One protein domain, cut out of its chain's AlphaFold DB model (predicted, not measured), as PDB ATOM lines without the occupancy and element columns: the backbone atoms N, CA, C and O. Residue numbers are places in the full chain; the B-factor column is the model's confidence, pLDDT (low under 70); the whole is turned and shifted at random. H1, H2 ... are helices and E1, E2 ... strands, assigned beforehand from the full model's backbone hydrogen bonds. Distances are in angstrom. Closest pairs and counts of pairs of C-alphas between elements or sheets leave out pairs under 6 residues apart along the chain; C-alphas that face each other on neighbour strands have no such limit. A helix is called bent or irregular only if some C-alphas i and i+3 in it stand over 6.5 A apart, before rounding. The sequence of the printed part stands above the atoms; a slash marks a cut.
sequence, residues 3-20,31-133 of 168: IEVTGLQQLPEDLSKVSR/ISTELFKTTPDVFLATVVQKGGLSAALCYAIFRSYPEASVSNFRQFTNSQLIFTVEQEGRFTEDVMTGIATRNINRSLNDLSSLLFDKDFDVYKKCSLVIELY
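AT A GLANCE: This is residues 3 to 20 and 31 to 133 of the 168 residues of an uncharacterized protein of Ciona savignyi (UniProt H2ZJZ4). A strongly twisted sheet of four strands has helices over one face and the other face bare; H3b, the second arm of the long bent helix H3, runs through the middle of the domain, and H5 crosses it beside the edge strand E4. H2 and the first arm H3a pack on H3b on the side away from H5, H4 packs on E4, H7 packs on the end of H5 with H6 next to it, and short H1 is off at the rim. The printed part has 121 residues with seven named helices and four named strands, in the order E1 H1 H2 H3 E2 E3 H4 H5 H6 H7 E4; the sheet runs E2 E3 E1 E4, antiparallel throughout, and the class is mixed, helices and strands. The whole is compact and rounded, with a radius of gyration of the C-alphas of 13.2 A and spans of 33 by 32 by 25 A.

IN THESE COORDINATES: E1, residues 3 to 6, begins at C-alpha 3 at (-18.054, 8.979, 18.897). H1 is residues 13 to 16 and H2 residues 33 to 38. H3, residues 41 to 64, was assigned as one helix by its hydrogen bonds but is bent: C-alphas 50 and 53 are 9.2 A apart. Its arms are H3a, residues 41 to 50, 15.0 A long, and H3b, residues 53 to 64, 16.2 A long, which begins at C-alpha 53 at (-21.491, -2.775, 10.359). H3a is itself irregular, with C-alphas 42 and 45 7.2 A apart. E2, residues 69 to 77, is 23.2 A long and bends by 52 degrees at residue 72; E3, residues 80 to 87, is 21.9 A long. H4 is residues 91 to 96, H5 residues 99 to 109, 15.5 A long, and H6 residues 111 to 114. H7, residues 118 to 124, is only just irregular, with C-alphas 119 and 122 6.7 A apart. E4, residues 129 to 132, ends at C-alpha 132 at (-19.552, 13.332, 19.565).

HOW THE PARTS SIT: In the sheet E2 and E3 form a hairpin, with N 74 and O 82 2.8 A apart. E3 and E1 have N 5 and O 81 at 2.7 A, and E1 and E4 have N 4 and O 131 at 2.9 A. H3b, H4 and H5 are on one face of this sheet, two layers, helices over strands. H3b has a height over the sheet of 8.5 A and runs slantwise to the strands, at 39 degrees to E3 on the local plane. The C-alphas of Val 95 in H4 and Glu 131 in E4 are their closest, 5.9 A apart. H5 is the hub. It touches H3b, closest at the C-alphas of Ala 60 and Ser 107, 5.4 A, at a steep tilt of 65 degrees, opposite ways. H5 touches H7, closest at the C-alphas of Asn 109 and Lys 124, 4.7 A. H4 and H5 only just touch, and only at the corner, with 3 pairs of C-alphas within 8 A. H6 touches H7, closest at the C-alphas of Ser 112 and Phe 120, 4.8 A. H2 touches H3b, about perpendicular at 76 degrees, closest at the C-alphas of Thr 33 and Phe 62, 5.4 A. H3a touches H3b, closest at the C-alphas of Val 48 and Ala 55, 4.9 A. H1 and H3b are close but not clearly touching, with the C-alphas of Leu 15 and Leu 53 closest at 7.9 A. Every O i to N i+4 pair is within hydrogen-bond range in H2, H3b, H4 and H5, against 4 of 6 in H3a and 0 of 3 in H7, where 3 of 4 O i to N i+3 pairs are; H1 and H6 are too short for such a pair.

THE WHOLE: The C-alphas farthest apart, those of Glu 13 and Gly 89, are 34.4 A apart, while those of the first and last printed residues, Ile 3 and Tyr 133, are 4.8 A apart. Residues 21 to 30 are not printed, and C-alphas 20 and 31 across the cut are 18.0 A apart. Of the links that are printed whole, E1 to H1 is short and the others are tight. The mean pLDDT of the printed part is 85.5; residues 13 to 20 are under 70.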
ATOM      1  N   ILE A   3     -17.102   8.552  19.925       85.12
ATOM      2  CA  ILE A   3     -18.054   8.979  18.897       85.12
ATOM      3  C   ILE A   3     -19.210   7.992  18.887       85.12
ATOM      4  O   ILE A   3     -18.983   6.779  18.890       85.12
ATOM      5  N   GLU A   4     -20.435   8.503  18.838       86.56
ATOM      6  CA  GLU A   4     -21.627   7.689  18.657       86.56
ATOM      7  C   GLU A   4     -22.138   7.728  17.214       86.56
ATOM      8  O   GLU A   4     -22.013   8.718  16.491       86.56
ATOM      9  N   VAL A   5     -22.727   6.611  16.799       81.12
ATOM     10  CA  VAL A   5     -23.402   6.426  15.521       81.12
ATOM     11  C   VAL A   5     -24.840   6.029  15.800       81.12
ATOM     12  O   VAL A   5     -25.092   5.057  16.518       81.12
ATOM     13  N   THR A   6     -25.781   6.755  15.210       83.94
ATOM     14  CA  THR A   6     -27.221   6.539  15.379       83.94
ATOM     15  C   THR A   6     -27.903   6.236  14.039       83.94
ATOM     16  O   THR A   6     -27.285   6.302  12.971       83.94
ATOM     17  N   GLY A   7     -29.186   5.854  14.084       76.62
ATOM     18  CA  GLY A   7     -29.969   5.503  12.891       76.62
ATOM     19  C   GLY A   7     -29.917   4.020  12.510       76.62
ATOM     20  O   GLY A   7     -30.415   3.644  11.450       76.62
ATOM     21  N   LEU A   8     -29.366   3.162  13.377       79.19
ATOM     22  CA  LEU A   8     -29.188   1.730  13.106       79.19
ATOM     23  C   LEU A   8     -30.510   0.969  12.933       79.19
ATOM     24  O   LEU A   8     -30.552  -0.047  12.251       79.19
ATOM     25  N   GLN A   9     -31.607   1.486  13.488       75.88
ATOM     26  CA  GLN A   9     -32.955   0.933  13.336       75.88
ATOM     27  C   GLN A   9     -33.473   0.945  11.888       75.88
ATOM     28  O   GLN A   9     -34.469   0.295  11.591       75.88
ATOM     29  N   GLN A  10     -32.833   1.709  10.997       78.00
ATOM     30  CA  GLN A  10     -33.181   1.756   9.575       78.00
ATOM     31  C   GLN A  10     -32.547   0.605   8.784       78.00
ATOM     32  O   GLN A  10     -32.896   0.409   7.621       78.00
ATOM     33  N   LEU A  11     -31.603  -0.131   9.382       74.75
ATOM     34  CA  LEU A  11     -30.950  -1.256   8.730       74.75
ATOM     35  C   LEU A  11     -31.902  -2.469   8.677       74.75
ATOM     36  O   LEU A  11     -32.641  -2.708   9.636       74.75
ATOM     37  N   PRO A  12     -31.878  -3.253   7.579       70.81
ATOM     38  CA  PRO A  12     -32.629  -4.494   7.441       70.81
ATOM     39  C   PRO A  12     -32.504  -5.402   8.656       70.81
ATOM     40  O   PRO A  12     -31.477  -5.428   9.339       70.81
ATOM     41  N   GLU A  13     -33.549  -6.190   8.887       62.16
ATOM     42  CA  GLU A  13     -33.623  -7.070  10.044       62.16
ATOM     43  C   GLU A  13     -32.450  -8.045  10.109       62.16
ATOM     44  O   GLU A  13     -31.928  -8.267  11.180       62.16
ATOM     45  N   ASP A  14     -31.946  -8.546   8.986       56.75
ATOM     46  CA  ASP A  14     -30.819  -9.490   8.982       56.75
ATOM     47  C   ASP A  14     -29.497  -8.860   9.465       56.75
ATOM     48  O   ASP A  14     -28.619  -9.556   9.971       56.75
ATOM     49  N   LEU A  15     -29.383  -7.529   9.384       58.69
ATOM     50  CA  LEU A  15     -28.258  -6.752   9.914       58.69
ATOM     51  C   LEU A  15     -28.508  -6.251  11.345       58.69
ATOM     52  O   LEU A  15     -27.550  -6.007  12.074       58.69
ATOM     53  N   SER A  16     -29.772  -6.117  11.768       50.06
ATOM     54  CA  SER A  16     -30.156  -5.637  13.110       50.06
ATOM     55  C   SER A  16     -30.530  -6.749  14.113       50.06
ATOM     56  O   SER A  16     -30.330  -6.573  15.314       50.06
ATOM     57  N   LYS A  17     -30.977  -7.928  13.652       45.16
ATOM     58  CA  LYS A  17     -31.215  -9.189  14.402       45.16
ATOM     59  C   LYS A  17     -29.935  -9.894  14.822       45.16
ATOM     60  O   LYS A  17     -29.996 -10.912  15.512       45.16
ATOM     61  N   VAL A  18     -28.775  -9.326  14.517       48.09
ATOM     62  CA  VAL A  18     -27.492  -9.709  15.115       48.09
ATOM     63  C   VAL A  18     -27.429  -9.237  16.591       48.09
ATOM     64  O   VAL A  18     -26.413  -8.785  17.103       48.09
ATOM     65  N   SER A  19     -28.550  -9.333  17.311       39.66
ATOM     66  CA  SER A  19     -28.864  -8.706  18.599       39.66
ATOM     67  C   SER A  19     -28.546  -9.586  19.815       39.66
ATOM     68  O   SER A  19     -29.056  -9.369  20.913       39.66
ATOM     69  N   ARG A  20     -27.634 -10.551  19.651       40.75
ATOM     70  CA  ARG A  20     -26.837 -11.114  20.761       40.75
ATOM     71  C   ARG A  20     -25.325 -11.084  20.519       40.75
ATOM     72  O   ARG A  20     -24.571 -11.531  21.373       40.75
ATOM     73  N   ILE A  31     -11.384  -4.637  15.631       83.19
ATOM     74  CA  ILE A  31     -11.624  -3.838  14.418       83.19
ATOM     75  C   ILE A  31     -11.098  -2.420  14.662       83.19
ATOM     76  O   ILE A  31     -11.517  -1.742  15.606       83.19
ATOM     77  N   SER A  32     -10.161  -1.998  13.820       90.31
ATOM     78  CA  SER A  32      -9.512  -0.691  13.889       90.31
ATOM     79  C   SER A  32      -9.051  -0.242  12.506       90.31
ATOM     80  O   SER A  32      -8.887  -1.069  11.606       90.31
ATOM     81  N   THR A  33      -8.814   1.056  12.315       91.88
ATOM     82  CA  THR A  33      -8.274   1.547  11.031       91.88
ATOM     83  C   THR A  33      -6.870   0.997  10.773       91.88
ATOM     84  O   THR A  33      -6.502   0.783   9.623       91.88
ATOM     85  N   GLU A  34      -6.114   0.680  11.825       89.19
ATOM     86  CA  GLU A  34      -4.790   0.060  11.728       89.19
ATOM     87  C   GLU A  34      -4.834  -1.364  11.149       89.19
ATOM     88  O   GLU A  34      -3.987  -1.737  10.331       89.19
ATOM     89  N   LEU A  35      -5.873  -2.139  11.482       87.81
ATOM     90  CA  LEU A  35      -6.122  -3.437  10.851       87.81
ATOM     91  C   LEU A  35      -6.280  -3.283   9.331       87.81
ATOM     92  O   LEU A  35      -5.691  -4.041   8.564       87.81
ATOM     93  N   PHE A  36      -7.029  -2.277   8.875       89.12
ATOM     94  CA  PHE A  36      -7.238  -2.048   7.443       89.12
ATOM     95  C   PHE A  36      -5.981  -1.567   6.719       89.12
ATOM     96  O   PHE A  36      -5.751  -1.990   5.592       89.12
ATOM     97  N   LYS A  37      -5.127  -0.763   7.365       89.25
ATOM     98  CA  LYS A  37      -3.837  -0.337   6.784       89.25
ATOM     99  C   LYS A  37      -2.899  -1.509   6.492       89.25
ATOM    100  O   LYS A  37      -2.100  -1.437   5.565       89.25
ATOM    101  N   THR A  38      -2.974  -2.562   7.304       88.56
ATOM    102  CA  THR A  38      -2.108  -3.748   7.196       88.56
ATOM    103  C   THR A  38      -2.747  -4.891   6.405       88.56
ATOM    104  O   THR A  38      -2.060  -5.843   6.035       88.56
ATOM    105  N   THR A  39      -4.045  -4.797   6.106       87.62
ATOM    106  CA  THR A  39      -4.783  -5.803   5.339       87.62
ATOM    107  C   THR A  39      -4.581  -5.578   3.838       87.62
ATOM    108  O   THR A  39      -4.896  -4.497   3.346       87.62
ATOM    109  N   PRO A  40      -4.117  -6.584   3.072       89.62
ATOM    110  CA  PRO A  40      -4.038  -6.472   1.618       89.62
ATOM    111  C   PRO A  40      -5.409  -6.224   0.978       89.62
ATOM    112  O   PRO A  40      -6.392  -6.862   1.361       89.62
ATOM    113  N   ASP A  41      -5.454  -5.389  -0.065       86.75
ATOM    114  CA  ASP A  41      -6.702  -4.954  -0.714       86.75
ATOM    115  C   ASP A  41      -7.622  -6.113  -1.128       86.75
ATOM    116  O   ASP A  41      -8.841  -6.045  -0.968       86.75
ATOM    117  N   VAL A  42      -7.034  -7.221  -1.590       86.81
ATOM    118  CA  VAL A  42      -7.757  -8.430  -2.022       86.81
ATOM    119  C   VAL A  42      -8.582  -9.094  -0.912       86.81
ATOM    120  O   VAL A  42      -9.488  -9.865  -1.213       86.81
ATOM    121  N   PHE A  43      -8.295  -8.803   0.361       86.44
ATOM    122  CA  PHE A  43      -9.011  -9.361   1.512       86.44
ATOM    123  C   PHE A  43      -9.996  -8.380   2.153       86.44
ATOM    124  O   PHE A  43     -10.799  -8.799   2.992       86.44
ATOM    125  N   LEU A  44      -9.984  -7.101   1.761       87.06
ATOM    126  CA  LEU A  44     -10.809  -6.065   2.389       87.06
ATOM    127  C   LEU A  44     -12.302  -6.385   2.302       87.06
ATOM    128  O   LEU A  44     -12.999  -6.270   3.307       87.06
ATOM    129  N   ALA A  45     -12.780  -6.853   1.144       86.56
ATOM    130  CA  ALA A  45     -14.182  -7.230   0.958       86.56
ATOM    131  C   ALA A  45     -14.622  -8.283   1.983       86.56
ATOM    132  O   ALA A  45     -15.601  -8.093   2.699       86.56
ATOM    133  N   THR A  46     -13.830  -9.346   2.139       83.69
ATOM    134  CA  THR A  46     -14.109 -10.418   3.101       83.69
ATOM    135  C   THR A  46     -14.047  -9.934   4.548       83.69
ATOM    136  O   THR A  46     -14.889 -10.334   5.352       83.69
ATOM    137  N   VAL A  47     -13.075  -9.085   4.903       84.31
ATOM    138  CA  VAL A  47     -12.965  -8.523   6.262       84.31
ATOM    139  C   VAL A  47     -14.177  -7.654   6.587       84.31
ATOM    140  O   VAL A  47     -14.773  -7.813   7.652       84.31
ATOM    141  N   VAL A  48     -14.582  -6.778   5.664       85.81
ATOM    142  CA  VAL A  48     -15.741  -5.897   5.849       85.81
ATOM    143  C   VAL A  48     -17.040  -6.698   5.910       85.81
ATOM    144  O   VAL A  48     -17.848  -6.464   6.806       85.81
ATOM    145  N   GLN A  49     -17.219  -7.684   5.030       79.81
ATOM    146  CA  GLN A  49     -18.417  -8.527   5.006       79.81
ATOM    147  C   GLN A  49     -18.557  -9.324   6.311       79.81
ATOM    148  O   GLN A  49     -19.620  -9.326   6.929       79.81
ATOM    149  N   LYS A  50     -17.466  -9.941   6.787       76.81
ATOM    150  CA  LYS A  50     -17.470 -10.715   8.037       76.81
ATOM    151  C   LYS A  50     -17.585  -9.846   9.290       76.81
ATOM    152  O   LYS A  50     -18.212 -10.268  10.254       76.81
ATOM    153  N   GLY A  51     -16.993  -8.651   9.293       76.75
ATOM    154  CA  GLY A  51     -17.060  -7.716  10.422       76.75
ATOM    155  C   GLY A  51     -18.326  -6.846  10.453       76.75
ATOM    156  O   GLY A  51     -18.515  -6.052  11.384       76.75
ATOM    157  N   GLY A  52     -19.193  -6.982   9.445       79.94
ATOM    158  CA  GLY A  52     -20.497  -6.335   9.364       79.94
ATOM    159  C   GLY A  52     -20.426  -4.811   9.468       79.94
ATOM    160  O   GLY A  52     -19.538  -4.161   8.914       79.94
ATOM    161  N   LEU A  53     -21.372  -4.227  10.209       82.75
ATOM    162  CA  LEU A  53     -21.491  -2.775  10.359       82.75
ATOM    163  C   LEU A  53     -20.232  -2.134  10.959       82.75
ATOM    164  O   LEU A  53     -19.816  -1.068  10.514       82.75
ATOM    165  N   SER A  54     -19.614  -2.777  11.951       83.75
ATOM    166  CA  SER A  54     -18.425  -2.234  12.618       83.75
ATOM    167  C   SER A  54     -17.237  -2.105  11.663       83.75
ATOM    168  O   SER A  54     -16.596  -1.056  11.608       83.75
ATOM    169  N   ALA A  55     -16.996  -3.134  10.847       87.12
ATOM    170  CA  ALA A  55     -15.947  -3.120   9.842       87.12
ATOM    171  C   ALA A  55     -16.280  -2.186   8.674       87.12
ATOM    172  O   ALA A  55     -15.392  -1.480   8.211       87.12
ATOM    173  N   ALA A  56     -17.545  -2.106   8.246       89.62
ATOM    174  CA  ALA A  56     -17.975  -1.166   7.208       89.62
ATOM    175  C   ALA A  56     -17.782   0.297   7.636       89.62
ATOM    176  O   ALA A  56     -17.228   1.092   6.878       89.62
ATOM    177  N   LEU A  57     -18.173   0.645   8.868       91.62
ATOM    178  CA  LEU A  57     -17.943   1.971   9.445       91.62
ATOM    179  C   LEU A  57     -16.452   2.277   9.576       91.62
ATOM    180  O   LEU A  57     -16.000   3.340   9.154       91.62
ATOM    181  N   CYS A  58     -15.683   1.343  10.129       92.38
ATOM    182  CA  CYS A  58     -14.249   1.516  10.304       92.38
ATOM    183  C   CYS A  58     -13.523   1.673   8.957       92.38
ATOM    184  O   CYS A  58     -12.679   2.557   8.815       92.38
ATOM    185  N   TYR A  59     -13.915   0.900   7.943       93.19
ATOM    186  CA  TYR A  59     -13.407   1.033   6.581       93.19
ATOM    187  C   TYR A  59     -13.789   2.379   5.950       93.19
ATOM    188  O   TYR A  59     -12.942   3.042   5.353       93.19
ATOM    189  N   ALA A  60     -15.033   2.834   6.119       95.00
ATOM    190  CA  ALA A  60     -15.469   4.139   5.622       95.00
ATOM    191  C   ALA A  60     -14.701   5.301   6.279       95.00
ATOM    192  O   ALA A  60     -14.328   6.257   5.591       95.00
ATOM    193  N   ILE A  61     -14.410   5.201   7.583       95.44
ATOM    194  CA  ILE A  61     -13.549   6.151   8.301       95.44
ATOM    195  C   ILE A  61     -12.128   6.088   7.742       95.44
ATOM    196  O   ILE A  61     -11.612   7.121   7.338       95.44
ATOM    197  N   PHE A  62     -11.532   4.899   7.622       94.62
ATOM    198  CA  PHE A  62     -10.195   4.709   7.043       94.62
ATOM    199  C   PHE A  62     -10.057   5.348   5.651       94.62
ATOM    200  O   PHE A  62      -9.061   6.005   5.360       94.62
ATOM    201  N   ARG A  63     -11.066   5.190   4.787       94.00
ATOM    202  CA  ARG A  63     -11.056   5.738   3.421       94.00
ATOM    203  C   ARG A  63     -11.269   7.249   3.373       94.00
ATOM    204  O   ARG A  63     -10.719   7.902   2.490       94.00
ATOM    205  N   SER A  64     -12.079   7.787   4.280       95.44
ATOM    206  CA  SER A  64     -12.427   9.215   4.304       95.44
ATOM    207  C   SER A  64     -11.425  10.056   5.104       95.44
ATOM    208  O   SER A  64     -11.257  11.240   4.822       95.44
ATOM    209  N   TYR A  65     -10.772   9.432   6.084       95.62
ATOM    210  CA  TYR A  65      -9.903  10.028   7.098       95.62
ATOM    211  C   TYR A  65      -8.690   9.112   7.342       95.62
ATOM    212  O   TYR A  65      -8.591   8.484   8.400       95.62
ATOM    213  N   PRO A  66      -7.774   8.969   6.366       93.12
ATOM    214  CA  PRO A  66      -6.653   8.027   6.452       93.12
ATOM    215  C   PRO A  66      -5.688   8.309   7.615       93.12
ATOM    216  O   PRO A  66      -4.960   7.414   8.050       93.12
ATOM    217  N   GLU A  67      -5.676   9.537   8.130       93.94
ATOM    218  CA  GLU A  67      -4.905   9.948   9.300       93.94
ATOM    219  C   GLU A  67      -5.564   9.587  10.644       93.94
ATOM    220  O   GLU A  67      -4.905   9.664  11.680       93.94
ATOM    221  N   ALA A  68      -6.852   9.223  10.647       94.38
ATOM    222  CA  ALA A  68      -7.586   8.925  11.869       94.38
ATOM    223  C   ALA A  68      -7.335   7.483  12.340       94.38
ATOM    224  O   ALA A  68      -7.393   6.518  11.566       94.38
ATOM    225  N   SER A  69      -7.109   7.326  13.645       93.56
ATOM    226  CA  SER A  69      -7.099   6.022  14.311       93.56
ATOM    227  C   SER A  69      -8.377   5.854  15.110       93.56
ATOM    228  O   SER A  69      -8.630   6.633  16.032       93.56
ATOM    229  N   VAL A  70      -9.180   4.852  14.752       92.62
ATOM    230  CA  VAL A  70     -10.396   4.500  15.490       92.62
ATOM    231  C   VAL A  70     -10.429   3.016  15.808       92.62
ATOM    232  O   VAL A  70      -9.950   2.197  15.020       92.62
ATOM    233  N   SER A  71     -10.999   2.671  16.956       90.50
ATOM    234  CA  SER A  71     -11.054   1.310  17.485       90.50
ATOM    235  C   SER A  71     -12.259   1.135  18.419       90.50
ATOM    236  O   SER A  71     -13.094   2.028  18.563       90.50
ATOM    237  N   ASN A  72     -12.355  -0.017  19.091       84.75
ATOM    238  CA  ASN A  72     -13.293  -0.226  20.199       84.75
ATOM    239  C   ASN A  72     -14.779  -0.021  19.847       84.75
ATOM    240  O   ASN A  72     -15.551   0.436  20.687       84.75
ATOM    241  N   PHE A  73     -15.198  -0.418  18.645       86.19
ATOM    242  CA  PHE A  73     -16.607  -0.425  18.246       86.19
ATOM    243  C   PHE A  73     -17.434  -1.304  19.201       86.19
ATOM    244  O   PHE A  73     -17.150  -2.492  19.380       86.19
ATOM    245  N   ARG A  74     -18.437  -0.710  19.849       80.12
ATOM    246  CA  ARG A  74     -19.285  -1.332  20.873       80.12
ATOM    247  C   ARG A  74     -20.727  -0.902  20.671       80.12
ATOM    248  O   ARG A  74     -21.004   0.235  20.309       80.12
ATOM    249  N   GLN A  75     -21.663  -1.802  20.931       78.88
ATOM    250  CA  GLN A  75     -23.071  -1.437  20.952       78.88
ATOM    251  C   GLN A  75     -23.349  -0.656  22.236       78.88
ATOM    252  O   GLN A  75     -23.049  -1.143  23.324       78.88
ATOM    253  N   PHE A  76     -23.904   0.545  22.094       76.62
ATOM    254  CA  PHE A  76     -24.317   1.369  23.227       76.62
ATOM    255  C   PHE A  76     -25.786   1.104  23.573       76.62
ATOM    256  O   PHE A  76     -26.123   0.842  24.723       76.62
ATOM    257  N   THR A  77     -26.653   1.058  22.557       78.94
ATOM    258  CA  THR A  77     -28.067   0.668  22.684       78.94
ATOM    259  C   THR A  77     -28.501  -0.181  21.489       78.94
ATOM    260  O   THR A  77     -27.724  -0.440  20.573       78.94
ATOM    261  N   ASN A  78     -29.766  -0.606  21.441       73.50
ATOM    262  CA  ASN A  78     -30.305  -1.339  20.287       73.50
ATOM    263  C   ASN A  78     -30.211  -0.559  18.963       73.50
ATOM    264  O   ASN A  78     -30.262  -1.168  17.900       73.50
ATOM    265  N   SER A  79     -30.064   0.765  19.019       77.00
ATOM    266  CA  SER A  79     -30.018   1.643  17.848       77.00
ATOM    267  C   SER A  79     -28.770   2.528  17.785       77.00
ATOM    268  O   SER A  79     -28.712   3.420  16.937       77.00
ATOM    269  N   GLN A  80     -27.796   2.314  18.679       81.25
ATOM    270  CA  GLN A  80     -26.584   3.127  18.768       81.25
ATOM    271  C   GLN A  80     -25.330   2.269  18.890       81.25
ATOM    272  O   GLN A  80     -25.289   1.275  19.623       81.25
ATOM    273  N   LEU A  81     -24.280   2.719  18.217       85.50
ATOM    274  CA  LEU A  81     -22.934   2.172  18.301       85.50
ATOM    275  C   LEU A  81     -21.988   3.278  18.762       85.50
ATOM    276  O   LEU A  81     -22.123   4.415  18.334       85.50
ATOM    277  N   ILE A  82     -21.025   2.944  19.611       87.62
ATOM    278  CA  ILE A  82     -19.967   3.845  20.063       87.62
ATOM    279  C   ILE A  82     -18.609   3.286  19.648       87.62
ATOM    280  O   ILE A  82     -18.426   2.067  19.597       87.62
ATOM    281  N   PHE A  83     -17.655   4.151  19.338       90.19
ATOM    282  CA  PHE A  83     -16.271   3.763  19.083       90.19
ATOM    283  C   PHE A  83     -15.312   4.837  19.591       90.19
ATOM    284  O   PHE A  83     -15.691   5.995  19.780       90.19
ATOM    285  N   THR A  84     -14.059   4.447  19.798       90.75
ATOM    286  CA  THR A  84     -13.024   5.324  20.340       90.75
ATOM    287  C   THR A  84     -12.136   5.841  19.221       90.75
ATOM    288  O   THR A  84     -11.673   5.081  18.376       90.75
ATOM    289  N   VAL A  85     -11.873   7.142  19.244       92.38
ATOM    290  CA  VAL A  85     -10.874   7.826  18.425       92.38
ATOM    291  C   VAL A  85      -9.597   7.959  19.251       92.38
ATOM    292  O   VAL A  85      -9.595   8.604  20.307       92.38
ATOM    293  N   GLU A  86      -8.534   7.321  18.771       91.38
ATOM    294  CA  GLU A  86      -7.189   7.322  19.361       91.38
ATOM    295  C   GLU A  86      -6.305   8.400  18.727       91.38
ATOM    296  O   GLU A  86      -5.538   9.065  19.419       91.38
ATOM    297  N   GLN A  87      -6.447   8.602  17.415       91.12
ATOM    298  CA  GLN A  87      -5.793   9.672  16.670       91.12
ATOM    299  C   GLN A  87      -6.855  10.422  15.877       91.12
ATOM    300  O   GLN A  87      -7.535   9.845  15.034       91.12
ATOM    301  N   GLU A  88      -7.002  11.706  16.182       86.31
ATOM    302  CA  GLU A  88      -8.136  12.502  15.714       86.31
ATOM    303  C   GLU A  88      -7.981  12.976  14.270       86.31
ATOM    304  O   GLU A  88      -8.927  12.891  13.490       86.31
ATOM    305  N   GLY A  89      -6.799  13.474  13.892       86.94
ATOM    306  CA  GLY A  89      -6.633  14.141  12.600       86.94
ATOM    307  C   GLY A  89      -7.680  15.241  12.399       86.94
ATOM    308  O   GLY A  89      -8.011  15.957  13.343       86.94
ATOM    309  N   ARG A  90      -8.247  15.347  11.191       93.56
ATOM    310  CA  ARG A  90      -9.387  16.248  10.938       93.56
ATOM    311  C   ARG A  90     -10.750  15.630  11.257       93.56
ATOM    312  O   ARG A  90     -11.774  16.296  11.133       93.56
ATOM    313  N   PHE A  91     -10.780  14.347  11.615       95.19
ATOM    314  CA  PHE A  91     -12.020  13.590  11.735       95.19
ATOM    315  C   PHE A  91     -12.935  14.168  12.820       95.19
ATOM    316  O   PHE A  91     -14.112  14.400  12.565       95.19
ATOM    317  N   THR A  92     -12.391  14.483  13.999       93.44
ATOM    318  CA  THR A  92     -13.146  15.091  15.108       93.44
ATOM    319  C   THR A  92     -13.804  16.419  14.724       93.44
ATOM    320  O   THR A  92     -14.975  16.642  15.026       93.44
ATOM    321  N   GLU A  93     -13.070  17.300  14.039       94.00
ATOM    322  CA  GLU A  93     -13.577  18.604  13.592       94.00
ATOM    323  C   GLU A  93     -14.722  18.436  12.580       94.00
ATOM    324  O   GLU A  93     -15.773  19.079  12.680       94.00
ATOM    325  N   ASP A  94     -14.564  17.496  11.651       96.62
ATOM    326  CA  ASP A  94     -15.592  17.151  10.676       96.62
ATOM    327  C   ASP A  94     -16.827  16.513  11.331       96.62
ATOM    328  O   ASP A  94     -17.946  16.716  10.850       96.62
ATOM    329  N   VAL A  95     -16.668  15.766  12.430       95.56
ATOM    330  CA  VAL A  95     -17.805  15.270  13.225       95.56
ATOM    331  C   VAL A  95     -18.554  16.439  13.857       95.56
ATOM    332  O   VAL A  95     -19.771  16.530  13.713       95.56
ATOM    333  N   MET A  96     -17.846  17.382  14.484       92.19
ATOM    334  CA  MET A  96     -18.464  18.552  15.126       92.19
ATOM    335  C   MET A  96     -19.246  19.440  14.152       92.19
ATOM    336  O   MET A  96     -20.231  20.067  14.539       92.19
ATOM    337  N   THR A  97     -18.812  19.500  12.895       94.38
ATOM    338  CA  THR A  97     -19.440  20.311  11.840       94.38
ATOM    339  C   THR A  97     -20.447  19.526  10.988       94.38
ATOM    340  O   THR A  97     -21.081  20.094  10.095       94.38
ATOM    341  N   GLY A  98     -20.616  18.221  11.240       92.44
ATOM    342  CA  GLY A  98     -21.497  17.327  10.479       92.44
ATOM    343  C   GLY A  98     -20.974  16.939   9.088       92.44
ATOM    344  O   GLY A  98     -21.680  16.273   8.322       92.44
ATOM    345  N   ILE A  99     -19.747  17.330   8.739       96.19
ATOM    346  CA  ILE A  99     -19.076  16.956   7.488       96.19
ATOM    347  C   ILE A  99     -18.775  15.450   7.474       96.19
ATOM    348  O   ILE A  99     -19.015  14.795   6.455       96.19
ATOM    349  N   ALA A 100     -18.356  14.883   8.609       95.56
ATOM    350  CA  ALA A 100     -18.035  13.461   8.737       95.56
ATOM    351  C   ALA A 100     -19.220  12.563   8.390       95.56
ATOM    352  O   ALA A 100     -19.070  11.619   7.617       95.56
ATOM    353  N   THR A 101     -20.416  12.912   8.869       95.44
ATOM    354  CA  THR A 101     -21.663  12.224   8.514       95.44
ATOM    355  C   THR A 101     -21.840  12.149   6.998       95.44
ATOM    356  O   THR A 101     -22.127  11.083   6.457       95.44
ATOM    357  N   ARG A 102     -21.621  13.249   6.270       95.31
ATOM    358  CA  ARG A 102     -21.773  13.264   4.805       95.31
ATOM    359  C   ARG A 102     -20.715  12.409   4.111       95.31
ATOM    360  O   ARG A 102     -21.055  11.641   3.213       95.31
ATOM    361  N   ASN A 103     -19.456  12.537   4.522       95.75
ATOM    362  CA  ASN A 103     -18.342  11.819   3.906       95.75
ATOM    363  C   ASN A 103     -18.446  10.309   4.134       95.75
ATOM    364  O   ASN A 103     -18.328   9.535   3.185       95.75
ATOM    365  N   ILE A 104     -18.758   9.894   5.361       95.81
ATOM    366  CA  ILE A 104     -18.885   8.480   5.711       95.81
ATOM    367  C   ILE A 104     -20.084   7.854   5.003       95.81
ATOM    368  O   ILE A 104     -19.927   6.799   4.400       95.81
ATOM    369  N   ASN A 105     -21.248   8.512   4.965       95.00
ATOM    370  CA  ASN A 105     -22.389   7.978   4.212       95.00
ATOM    371  C   ASN A 105     -22.115   7.887   2.708       95.00
ATOM    372  O   ASN A 105     -22.550   6.927   2.076       95.00
ATOM    373  N   ARG A 106     -21.365   8.836   2.125       95.31
ATOM    374  CA  ARG A 106     -20.911   8.719   0.731       95.31
ATOM    375  C   ARG A 106     -20.040   7.475   0.551       95.31
ATOM    376  O   ARG A 106     -20.331   6.660  -0.315       95.31
ATOM    377  N   SER A 107     -19.041   7.288   1.413       94.75
ATOM    378  CA  SER A 107     -18.164   6.114   1.356       94.75
ATOM    379  C   SER A 107     -18.918   4.795   1.558       94.75
ATOM    380  O   SER A 107     -18.556   3.798   0.937       94.75
ATOM    381  N   LEU A 108     -19.942   4.766   2.415       93.31
ATOM    382  CA  LEU A 108     -20.785   3.588   2.627       93.31
ATOM    383  C   LEU A 108     -21.682   3.304   1.413       93.31
ATOM    384  O   LEU A 108     -21.863   2.146   1.049       93.31
ATOM    385  N   ASN A 109     -22.206   4.339   0.754       93.75
ATOM    386  CA  ASN A 109     -22.997   4.206  -0.474       93.75
ATOM    387  C   ASN A 109     -22.161   3.609  -1.624       93.75
ATOM    388  O   ASN A 109     -22.629   2.733  -2.354       93.75
ATOM    389  N   ASP A 110     -20.894   4.018  -1.717       93.56
ATOM    390  CA  ASP A 110     -19.956   3.537  -2.734       93.56
ATOM    391  C   ASP A 110     -19.391   2.137  -2.417       93.56
ATOM    392  O   ASP A 110     -18.774   1.509  -3.282       93.56
ATOM    393  N   LEU A 111     -19.619   1.610  -1.208       90.31
ATOM    394  CA  LEU A 111     -18.977   0.395  -0.698       90.31
ATOM    395  C   LEU A 111     -19.214  -0.831  -1.586       90.31
ATOM    396  O   LEU A 111     -18.274  -1.582  -1.843       90.31
ATOM    397  N   SER A 112     -20.431  -1.000  -2.120       89.31
ATOM    398  CA  SER A 112     -20.740  -2.136  -3.002       89.31
ATOM    399  C   SER A 112     -19.969  -2.099  -4.317       89.31
ATOM    400  O   SER A 112     -19.581  -3.140  -4.845       89.31
ATOM    401  N   SER A 113     -19.683  -0.900  -4.827       90.56
ATOM    402  CA  SER A 113     -18.851  -0.723  -6.018       90.56
ATOM    403  C   SER A 113     -17.360  -0.871  -5.717       90.56
ATOM    404  O   SER A 113     -16.638  -1.460  -6.513       90.56
ATOM    405  N   LEU A 114     -16.911  -0.389  -4.553       89.19
ATOM    406  CA  LEU A 114     -15.508  -0.436  -4.138       89.19
ATOM    407  C   LEU A 114     -15.041  -1.854  -3.803       89.19
ATOM    408  O   LEU A 114     -13.895  -2.198  -4.077       89.19
ATOM    409  N   LEU A 115     -15.918  -2.662  -3.205       87.75
ATOM    410  CA  LEU A 115     -15.616  -4.027  -2.770       87.75
ATOM    411  C   LEU A 115     -16.199  -5.100  -3.705       87.75
ATOM    412  O   LEU A 115     -16.026  -6.285  -3.440       87.75
ATOM    413  N   PHE A 116     -16.856  -4.691  -4.800       87.38
ATOM    414  CA  PHE A 116     -17.537  -5.568  -5.765       87.38
ATOM    415  C   PHE A 116     -18.524  -6.555  -5.120       87.38
ATOM    416  O   PHE A 116     -18.678  -7.688  -5.577       87.38
ATOM    417  N   ASP A 117     -19.221  -6.109  -4.076       82.75
ATOM    418  CA  ASP A 117     -20.112  -6.934  -3.266       82.75
ATOM    419  C   ASP A 117     -21.475  -6.248  -3.105       82.75
ATOM    420  O   ASP A 117     -21.593  -5.135  -2.585       82.75
ATOM    421  N   LYS A 118     -22.524  -6.919  -3.587       83.75
ATOM    422  CA  LYS A 118     -23.892  -6.388  -3.623       83.75
ATOM    423  C   LYS A 118     -24.557  -6.372  -2.252       83.75
ATOM    424  O   LYS A 118     -25.518  -5.623  -2.078       83.75
ATOM    425  N   ASP A 119     -24.044  -7.123  -1.279       80.50
ATOM    426  CA  ASP A 119     -24.588  -7.136   0.082       80.50
ATOM    427  C   ASP A 119     -24.507  -5.736   0.722       80.50
ATOM    428  O   ASP A 119     -25.338  -5.362   1.553       80.50
ATOM    429  N   PHE A 120     -23.571  -4.899   0.261       85.38
ATOM    430  CA  PHE A 120     -23.417  -3.518   0.720       85.38
ATOM    431  C   PHE A 120     -24.387  -2.511   0.081       85.38
ATOM    432  O   PHE A 120     -24.407  -1.352   0.497       85.38
ATOM    433  N   ASP A 121     -25.247  -2.914  -0.866       87.06
ATOM    434  CA  ASP A 121     -26.273  -2.020  -1.436       87.06
ATOM    435  C   ASP A 121     -27.291  -1.536  -0.390       87.06
ATOM    436  O   ASP A 121     -27.994  -0.544  -0.607       87.06
ATOM    437  N   VAL A 122     -27.345  -2.192   0.771       82.81
ATOM    438  CA  VAL A 122     -28.113  -1.741   1.934       82.81
ATOM    439  C   VAL A 122     -27.794  -0.296   2.330       82.81
ATOM    440  O   VAL A 122     -28.706   0.486   2.605       82.81
ATOM    441  N   TYR A 123     -26.524   0.105   2.280       85.12
ATOM    442  CA  TYR A 123     -26.096   1.436   2.709       85.12
ATOM    443  C   TYR A 123     -26.517   2.549   1.746       85.12
ATOM    444  O   TYR A 123     -26.514   3.720   2.110       85.12
ATOM    445  N   LYS A 124     -26.981   2.205   0.539       88.50
ATOM    446  CA  LYS A 124     -27.579   3.177  -0.390       88.50
ATOM    447  C   LYS A 124     -28.933   3.693   0.094       88.50
ATOM    448  O   LYS A 124     -29.406   4.720  -0.386       88.50
ATOM    449  N   LYS A 125     -29.575   2.960   1.008       85.00
ATOM    450  CA  LYS A 125     -30.931   3.234   1.505       85.00
ATOM    451  C   LYS A 125     -30.954   3.704   2.960       85.00
ATOM    452  O   LYS A 125     -31.984   4.201   3.402       85.00
ATOM    453  N   CYS A 126     -29.845   3.564   3.685       80.62
ATOM    454  CA  CYS A 126     -29.760   3.838   5.117       80.62
ATOM    455  C   CYS A 126     -28.670   4.879   5.375       80.62
ATOM    456  O   CYS A 126     -27.491   4.599   5.176       80.62
ATOM    457  N   SER A 127     -29.064   6.071   5.824       86.12
ATOM    458  CA  SER A 127     -28.114   7.106   6.237       86.12
ATOM    459  C   SER A 127     -27.900   7.059   7.745       86.12
ATOM    460  O   SER A 127     -28.859   7.105   8.515       86.12
ATOM    461  N   LEU A 128     -26.640   6.986   8.154       88.81
ATOM    462  CA  LEU A 128     -26.227   6.998   9.554       88.81
ATOM    463  C   LEU A 128     -25.920   8.425  10.005       88.81
ATOM    464  O   LEU A 128     -25.486   9.244   9.197       88.81
ATOM    465  N   VAL A 129     -26.111   8.724  11.284       92.31
ATOM    466  CA  VAL A 129     -25.719  10.016  11.874       92.31
ATOM    467  C   VAL A 129     -24.553   9.778  12.826       92.31
ATOM    468  O   VAL A 129     -24.573   8.799  13.568       92.31
ATOM    469  N   ILE A 130     -23.527  10.630  12.764       92.06
ATOM    470  CA  ILE A 130     -22.255  10.465  13.480       92.06
ATOM    471  C   ILE A 130     -21.999  11.714  14.317       92.06
ATOM    472  O   ILE A 130     -21.889  12.809  13.761       92.06
ATOM    473  N   GLU A 131     -21.910  11.551  15.636       92.19
ATOM    474  CA  GLU A 131     -21.872  12.661  16.595       92.19
ATOM    475  C   GLU A 131     -20.890  12.393  17.743       92.19
ATOM    476  O   GLU A 131     -20.566  11.250  18.067       92.19
ATOM    477  N   LEU A 132     -20.387  13.462  18.370       90.19
ATOM    478  CA  LEU A 132     -19.552  13.332  19.565       90.19
ATOM    479  C   LEU A 132     -20.371  12.718  20.699       90.19
ATOM    480  O   LEU A 132     -21.376  13.303  21.107       90.19
ATOM    481  N   TYR A 133     -19.886  11.619  21.278       86.81
ATOM    482  CA  TYR A 133     -20.528  11.066  22.460       86.81
ATOM    483  C   TYR A 133     -20.312  12.013  23.644       86.81
ATOM    484  O   TYR A 133     -19.185  12.271  24.077       86.81
TER     485      TYR A 133